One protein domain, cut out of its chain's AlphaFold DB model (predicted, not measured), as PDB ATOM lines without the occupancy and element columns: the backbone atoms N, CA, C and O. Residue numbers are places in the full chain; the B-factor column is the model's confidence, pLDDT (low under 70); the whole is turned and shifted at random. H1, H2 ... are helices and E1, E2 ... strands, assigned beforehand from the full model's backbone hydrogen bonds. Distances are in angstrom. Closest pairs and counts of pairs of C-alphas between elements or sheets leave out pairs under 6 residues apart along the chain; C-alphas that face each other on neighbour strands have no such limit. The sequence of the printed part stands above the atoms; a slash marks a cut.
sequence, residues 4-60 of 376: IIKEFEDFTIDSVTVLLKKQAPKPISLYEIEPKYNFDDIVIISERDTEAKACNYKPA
ATOM      1  N   ILE A   4     197.684 237.075 345.073       89.56
ATOM      2  CA  ILE A   4     198.784 237.011 346.031       89.56
ATOM      3  C   ILE A   4     198.352 237.802 347.261       89.56
ATOM      4  O   ILE A   4     197.915 238.942 347.133       89.56
ATOM      5  N   ILE A   5     198.447 237.197 348.438       89.44
ATOM      6  CA  ILE A   5     198.029 237.794 349.706       89.44
ATOM      7  C   ILE A   5     199.249 237.905 350.600       89.44
ATOM      8  O   ILE A   5     199.869 236.889 350.905       89.44
ATOM      9  N   LYS A   6     199.581 239.117 351.046       88.94
ATOM     10  CA  LYS A   6     200.517 239.278 352.159       88.94
ATOM     11  C   LYS A   6     199.722 239.218 353.457       88.94
ATOM     12  O   LYS A   6     199.006 240.160 353.780       88.94
ATOM     13  N   GLU A   7     199.806 238.085 354.142       88.56
ATOM     14  CA  GLU A   7     199.093 237.867 355.400       88.56
ATOM     15  C   GLU A   7     199.591 238.846 356.472       88.56
ATOM     16  O   GLU A   7     200.790 239.111 356.573       88.56
ATOM     17  N   PHE A   8     198.668 239.406 357.254       88.38
ATOM     18  CA  PHE A   8     198.967 240.413 358.272       88.38
ATOM     19  C   PHE A   8     197.930 240.358 359.398       88.38
ATOM     20  O   PHE A   8     196.760 240.656 359.175       88.38
ATOM     21  N   GLU A   9     198.349 240.014 360.617       88.25
ATOM     22  CA  GLU A   9     197.450 239.853 361.774       88.25
ATOM     23  C   GLU A   9     196.270 238.897 361.480       88.25
ATOM     24  O   GLU A   9     196.472 237.700 361.292       88.25
ATOM     25  N   ASP A  10     195.041 239.418 361.456       82.81
ATOM     26  CA  ASP A  10     193.789 238.706 361.185       82.81
ATOM     27  C   ASP A  10     193.477 238.562 359.683       82.81
ATOM     28  O   ASP A  10     192.582 237.809 359.286       82.81
ATOM     29  N   PHE A  11     194.237 239.248 358.827       86.06
ATOM     30  CA  PHE A  11     194.159 239.121 357.381       86.06
ATOM     31  C   PHE A  11     194.967 237.907 356.906       86.06
ATOM     32  O   PHE A  11     196.195 237.946 356.840       86.06
ATOM     33  N   THR A  12     194.264 236.828 356.560       88.44
ATOM     34  CA  THR A  12     194.847 235.542 356.147       88.44
ATOM     35  C   THR A  12     194.372 235.147 354.751       88.44
ATOM     36  O   THR A  12     193.405 235.694 354.214       88.44
ATOM     37  N   ILE A  13     195.009 234.142 354.150       89.44
ATOM     38  CA  ILE A  13     194.491 233.540 352.909       89.44
ATOM     39  C   ILE A  13     193.059 233.052 353.074       89.44
ATOM     40  O   ILE A  13     192.239 233.216 352.164       89.44
ATOM     41  N   ASP A  14     192.757 232.444 354.217       88.69
ATOM     42  CA  ASP A  14     191.449 231.862 354.474       88.69
ATOM     43  C   ASP A  14     190.370 232.948 354.521       88.69
ATOM     44  O   ASP A  14     189.308 232.769 353.915       88.69
ATOM     45  N   SER A  15     190.662 234.111 355.125       85.56
ATOM     46  CA  SER A  15     189.709 235.227 355.204       85.56
ATOM     47  C   SER A  15     189.341 235.805 353.833       85.56
ATOM     48  O   SER A  15     188.205 236.232 353.628       85.56
ATOM     49  N   VAL A  16     190.246 235.757 352.850       85.69
ATOM     50  CA  VAL A  16     189.930 236.138 351.461       85.69
ATOM     51  C   VAL A  16     189.264 235.004 350.705       85.69
ATOM     52  O   VAL A  16     188.305 235.237 349.972       85.69
ATOM     53  N   THR A  17     189.755 233.775 350.871       89.38
ATOM     54  CA  THR A  17     189.306 232.606 350.103       89.38
ATOM     55  C   THR A  17     187.808 232.372 350.261       89.38
ATOM     56  O   THR A  17     187.132 232.024 349.290       89.38
ATOM     57  N   VAL A  18     187.250 232.627 351.449       88.44
ATOM     58  CA  VAL A  18     185.805 232.497 351.692       88.44
ATOM     59  C   VAL A  18     184.950 233.441 350.837       88.44
ATOM     60  O   VAL A  18     183.812 233.081 350.525       88.44
ATOM     61  N   LEU A  19     185.495 234.583 350.403       89.31
ATOM     62  CA  LEU A  19     184.815 235.584 349.572       89.31
ATOM     63  C   LEU A  19     184.904 235.296 348.068       89.31
ATOM     64  O   LEU A  19     184.242 235.964 347.269       89.31
ATOM     65  N   LEU A  20     185.748 234.349 347.658       91.38
ATOM     66  CA  LEU A  20     186.035 234.103 346.251       91.38
ATOM     67  C   LEU A  20     185.042 233.140 345.603       91.38
ATOM     68  O   LEU A  20     184.529 232.203 346.220       91.38
ATOM     69  N   LYS A  21     184.843 233.333 344.300       93.50
ATOM     70  CA  LYS A  21     184.162 232.374 343.429       93.50
ATOM     71  C   LYS A  21     184.950 231.071 343.364       93.50
ATOM     72  O   LYS A  21     186.177 231.086 343.311       93.50
ATOM     73  N   LYS A  22     184.252 229.938 343.245       91.12
ATOM     74  CA  LYS A  22     184.888 228.607 343.139       91.12
ATOM     75  C   LYS A  22     185.887 228.497 341.978       91.12
ATOM     76  O   LYS A  22     186.856 227.755 342.077       91.12
ATOM     77  N   GLN A  23     185.638 229.220 340.889       91.31
ATOM     78  CA  GLN A  23     186.483 229.269 339.694       91.31
ATOM     79  C   GLN A  23     187.587 230.339 339.742       91.31
ATOM     80  O   GLN A  23     188.363 230.442 338.792       91.31
ATOM     81  N   ALA A  24     187.640 231.171 340.786       89.00
ATOM     82  CA  ALA A  24     188.704 232.156 340.928       89.00
ATOM     83  C   ALA A  24     190.053 231.454 341.191       89.00
ATOM     84  O   ALA A  24     190.075 230.364 341.775       89.00
ATOM     85  N   PRO A  25     191.188 232.055 340.784       87.62
ATOM     86  CA  PRO A  25     192.501 231.546 341.163       87.62
ATOM     87  C   PRO A  25     192.604 231.408 342.686       87.62
ATOM     88  O   PRO A  25     192.222 232.323 343.414       87.62
ATOM     89  N   LYS A  26     193.131 230.278 343.170       88.06
ATOM     90  CA  LYS A  26     193.391 230.104 344.603       88.06
ATOM     91  C   LYS A  26     194.415 231.147 345.064       88.06
ATOM     92  O   LYS A  26     195.436 231.284 344.380       88.06
ATOM     93  N   PRO A  27     194.172 231.862 346.176       89.44
ATOM     94  CA  PRO A  27     195.156 232.795 346.687       89.44
ATOM     95  C   PRO A  27     196.432 232.088 347.138       89.44
ATOM     96  O   PRO A  27     196.397 230.939 347.577       89.44
ATOM     97  N   ILE A  28     197.556 232.784 347.016       89.06
ATOM     98  CA  ILE A  28     198.888 232.302 347.387       89.06
ATOM     99  C   ILE A  28     199.466 233.277 348.411       89.06
ATOM    100  O   ILE A  28     199.361 234.489 348.215       89.06
ATOM    101  N   SER A  29     200.079 232.760 349.478       85.25
ATOM    102  CA  SER A  29     200.681 233.619 350.504       85.25
ATOM    103  C   SER A  29     201.953 234.239 349.960       85.25
ATOM    104  O   SER A  29     202.724 233.589 349.244       85.25
ATOM    105  N   LEU A  30     202.192 235.486 350.331       79.56
ATOM    106  CA  LEU A  30     203.442 236.161 350.074       79.56
ATOM    107  C   LEU A  30     204.423 235.882 351.215       79.56
ATOM    108  O   LEU A  30     204.446 236.598 352.210       79.56
ATOM    109  N   TYR A  31     205.245 234.844 351.047       64.00
ATOM    110  CA  TYR A  31     206.315 234.500 351.993       64.00
ATOM    111  C   TYR A  31     207.683 235.111 351.631       64.00
ATOM    112  O   TYR A  31     208.581 235.130 352.469       64.00
ATOM    113  N   GLU A  32     207.868 235.596 350.398       55.50
ATOM    114  CA  GLU A  32     209.163 236.075 349.886       55.50
ATOM    115  C   GLU A  32     209.199 237.602 349.717       55.50
ATOM    116  O   GLU A  32     208.203 238.222 349.347       55.50
ATOM    117  N   ILE A  33     210.373 238.198 349.958       48.81
ATOM    118  CA  ILE A  33     210.619 239.653 349.925       48.81
ATOM    119  C   ILE A  33     210.757 240.187 348.478       48.81
ATOM    120  O   ILE A  33     210.474 241.357 348.229       48.81
ATOM    121  N   GLU A  34     211.115 239.337 347.500       55.94
ATOM    122  CA  GLU A  34     211.272 239.708 346.074       55.94
ATOM    123  C   GLU A  34     210.563 238.751 345.087       55.94
ATOM    124  O   GLU A  34     211.185 238.115 344.229       55.94
ATOM    125  N   PRO A  35     209.236 238.618 345.157       62.62
ATOM    126  CA  PRO A  35     208.482 237.836 344.185       62.62
ATOM    127  C   PRO A  35     208.525 238.488 342.790       62.62
ATOM    128  O   PRO A  35     208.348 239.694 342.607       62.62
ATOM    129  N   LYS A  36     208.691 237.658 341.757       72.12
ATOM    130  CA  LYS A  36     208.495 238.088 340.366       72.12
ATOM    131  C   LYS A  36     207.001 238.219 340.086       72.12
ATOM    132  O   LYS A  36     206.296 237.211 339.966       72.12
ATOM    133  N   TYR A  37     206.531 239.456 339.982       77.00
ATOM    134  CA  TYR A  37     205.153 239.786 339.636       77.00
ATOM    135  C   TYR A  37     204.945 239.864 338.121       77.00
ATOM    136  O   TYR A  37     205.809 240.336 337.383       77.00
ATOM    137  N   ASN A  38     203.765 239.455 337.664       80.38
ATOM    138  CA  ASN A  38     203.275 239.739 336.319       80.38
ATOM    139  C   ASN A  38     202.285 240.906 336.361       80.38
ATOM    140  O   ASN A  38     201.668 241.169 337.389       80.38
ATOM    141  N   PHE A  39     202.091 241.569 335.221       80.12
ATOM    142  CA  PHE A  39     201.148 242.687 335.097       80.12
ATOM    143  C   PHE A  39     199.704 242.301 335.468       80.12
ATOM    144  O   PHE A  39     198.953 243.096 336.026       80.12
ATOM    145  N   ASP A  40     199.336 241.046 335.204       84.50
ATOM    146  CA  ASP A  40     198.009 240.508 335.508       84.50
ATOM    147  C   ASP A  40     197.885 239.956 336.933       84.50
ATOM    148  O   ASP A  40     196.853 239.372 337.257       84.50
ATOM    149  N   ASP A  41     198.928 240.015 337.763       87.38
ATOM    150  CA  ASP A  41     198.821 239.548 339.143       87.38
ATOM    151  C   ASP A  41     198.140 240.592 340.020       87.38
ATOM    152  O   ASP A  41     198.339 241.796 339.866       87.38
ATOM    153  N   ILE A  42     197.338 240.096 340.956       88.69
ATOM    154  CA  ILE A  42     196.644 240.885 341.964       88.69
ATOM    155  C   ILE A  42     197.362 240.638 343.277       88.69
ATOM    156  O   ILE A  42     197.414 239.497 343.737       88.69
ATOM    157  N   VAL A  43     197.902 241.691 343.876       88.62
ATOM    158  CA  VAL A  43     198.511 241.640 345.202       88.62
ATOM    159  C   VAL A  43     197.580 242.351 346.170       88.62
ATOM    160  O   VAL A  43     197.244 243.514 345.959       88.62
ATOM    161  N   ILE A  44     197.146 241.648 347.211       89.44
ATOM    162  CA  ILE A  44     196.298 242.189 348.269       89.44
ATOM    163  C   ILE A  44     197.148 242.319 349.530       89.44
ATOM    164  O   ILE A  44     197.716 241.330 350.003       89.44
ATOM    165  N   ILE A  45     197.232 243.537 350.054       89.81
ATOM    166  CA  ILE A  45     197.968 243.864 351.279       89.81
ATOM    167  C   ILE A  45     197.047 244.548 352.284       89.81
ATOM    168  O   ILE A  45     196.047 245.156 351.903       89.81
ATOM    169  N   SER A  46     197.411 244.485 353.560       89.06
ATOM    170  CA  SER A  46     196.795 245.307 354.601       89.06
ATOM    171  C   SER A  46     197.371 246.723 354.567       89.06
ATOM    172  O   SER A  46     198.583 246.901 354.427       89.06
ATOM    173  N   GLU A  47     196.538 247.752 354.740       88.75
ATOM    174  CA  GLU A  47     197.058 249.113 354.907       88.75
ATOM    175  C   GLU A  47     197.789 249.326 356.238       88.75
ATOM    176  O   GLU A  47     198.565 250.278 356.374       88.75
ATOM    177  N   ARG A  48     197.557 248.449 357.216       89.94
ATOM    178  CA  ARG A  48     198.260 248.457 358.503       89.94
ATOM    179  C   ARG A  48     199.693 247.934 358.375       89.94
ATOM    180  O   ARG A  48     200.532 248.244 359.216       89.94
ATOM    181  N   ASP A  49     199.993 247.215 357.295       88.00
ATOM    182  CA  ASP A  49     201.321 246.687 357.008       88.00
ATOM    183  C   ASP A  49     202.215 247.764 356.363       88.00
ATOM    184  O   ASP A  49     202.260 247.963 355.143       88.00
ATOM    185  N   THR A  50     202.932 248.504 357.209       83.06
ATOM    186  CA  THR A  50     203.852 249.569 356.780       83.06
ATOM    187  C   THR A  50     205.023 249.041 355.952       83.06
ATOM    188  O   THR A  50     205.485 249.739 355.047       83.06
ATOM    189  N   GLU A  51     205.469 247.807 356.199       81.44
ATOM    190  CA  GLU A  51     206.519 247.154 355.415       81.44
ATOM    191  C   GLU A  51     206.021 246.840 354.004       81.44
ATOM    192  O   GLU A  51     206.704 247.131 353.025       81.44
ATOM    193  N   ALA A  52     204.797 246.316 353.880       78.56
ATOM    194  CA  ALA A  52     204.170 246.060 352.589       78.56
ATOM    195  C   ALA A  52     204.039 247.335 351.765       78.56
ATOM    196  O   ALA A  52     204.310 247.302 350.571       78.56
ATOM    197  N   LYS A  53     203.652 248.454 352.386       72.06
ATOM    198  CA  LYS A  53     203.530 249.754 351.708       72.06
ATOM    199  C   LYS A  53     204.856 250.272 351.152       72.06
ATOM    200  O   LYS A  53     204.849 251.000 350.162       72.06
ATOM    201  N   ALA A  54     205.976 249.909 351.774       70.94
ATOM    202  CA  ALA A  54     207.307 250.281 351.307       70.94
ATOM    203  C   ALA A  54     207.795 249.420 350.123       70.94
ATOM    204  O   ALA A  54     208.739 249.811 349.433       70.94
ATOM    205  N   CYS A  55     207.165 248.270 349.856       73.19
ATOM    206  CA  CYS A  55     207.543 247.379 348.761       73.19
ATOM    207  C   CYS A  55     207.107 247.912 347.383       73.19
ATOM    208  O   CYS A  55     206.018 248.455 347.197       73.19
ATOM    209  N   ASN A  56     207.943 247.681 346.366       74.25
ATOM    210  CA  ASN A  56     207.646 248.028 344.976       74.25
ATOM    211  C   ASN A  56     207.026 246.829 344.234       74.25
ATOM    212  O   ASN A  56     207.744 245.976 343.722       74.25
ATOM    213  N   TYR A  57     205.694 246.783 344.131       75.44
ATOM    214  CA  TYR A  57     204.947 245.678 343.501       75.44
ATOM    215  C   TYR A  57     204.906 245.703 341.966       75.44
ATOM    216  O   TYR A  57     204.125 244.975 341.359       75.44
ATOM    217  N   LYS A  58     205.703 246.539 341.292       74.94
ATOM    218  CA  LYS A  58     205.657 246.634 339.825       74.94
ATOM    219  C   LYS A  58     206.061 245.295 339.184       74.94
ATOM    220  O   LYS A  58     207.108 244.764 339.553       74.94
ATOM    221  N   PRO A  59     205.311 244.772 338.190       67.81
ATOM    222  CA  PRO A  59     204.168 245.377 337.480       67.81
ATOM    223  C   PRO A  59     202.743 245.013 337.977       67.81
ATOM    224  O   PRO A  59     201.795 245.310 337.257       67.81
ATOM    225  N   ALA A  60     202.556 244.371 339.134       78.06
ATOM    226  CA  ALA A  60     201.245 243.891 339.592       78.06
ATOM    227  C   ALA A  60     200.219 244.995 339.908       78.06
ATOM    228  O   ALA A  60     200.555 246.147 340.195       78.06
TER     229      ALA A  60
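AT A GLANCE: This is residues 4 to 60 of the 376 residues of an uncharacterized protein of Lachnobacterium bovis (UniProt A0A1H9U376). Little regular structure is here: a winding chain of loops, with short H1 beside E1 towards one end and H2 near E2 towards the other, while residues 18 to 24 stick out. The 57 printed residues hold H1, E1, E2 and H2 in that order, a mixed class with 17 residues in named elements. The whole is compact, radius of gyration of the C-alphas 11.4 A, spanning 31 by 26 by 16 A.

IN THESE COORDINATES: Find C-alpha 13 at (194.491, 233.540, 352.909), where H1, residues 13 to 17, begins. E1 is residues 27 to 29; E2, residues 42 to 45, covers 9.9 A. H2, residues 50 to 54, ends at (207.307, 250.281, 351.307).

HOW THE PARTS SIT: The closest C-alphas of H1 and E1, Ile 13 and Pro 27, are 6.3 A apart. E1 and E2 are near each other; each pairs with no named strand. H1 and H2 are apart. In both helices every O i to N i+4 pair is within hydrogen-bond range.

THE WHOLE: The printed part has no cut. The E1 to E2 link is long. Confidence is under 70 at residues 31 to 35 and 59.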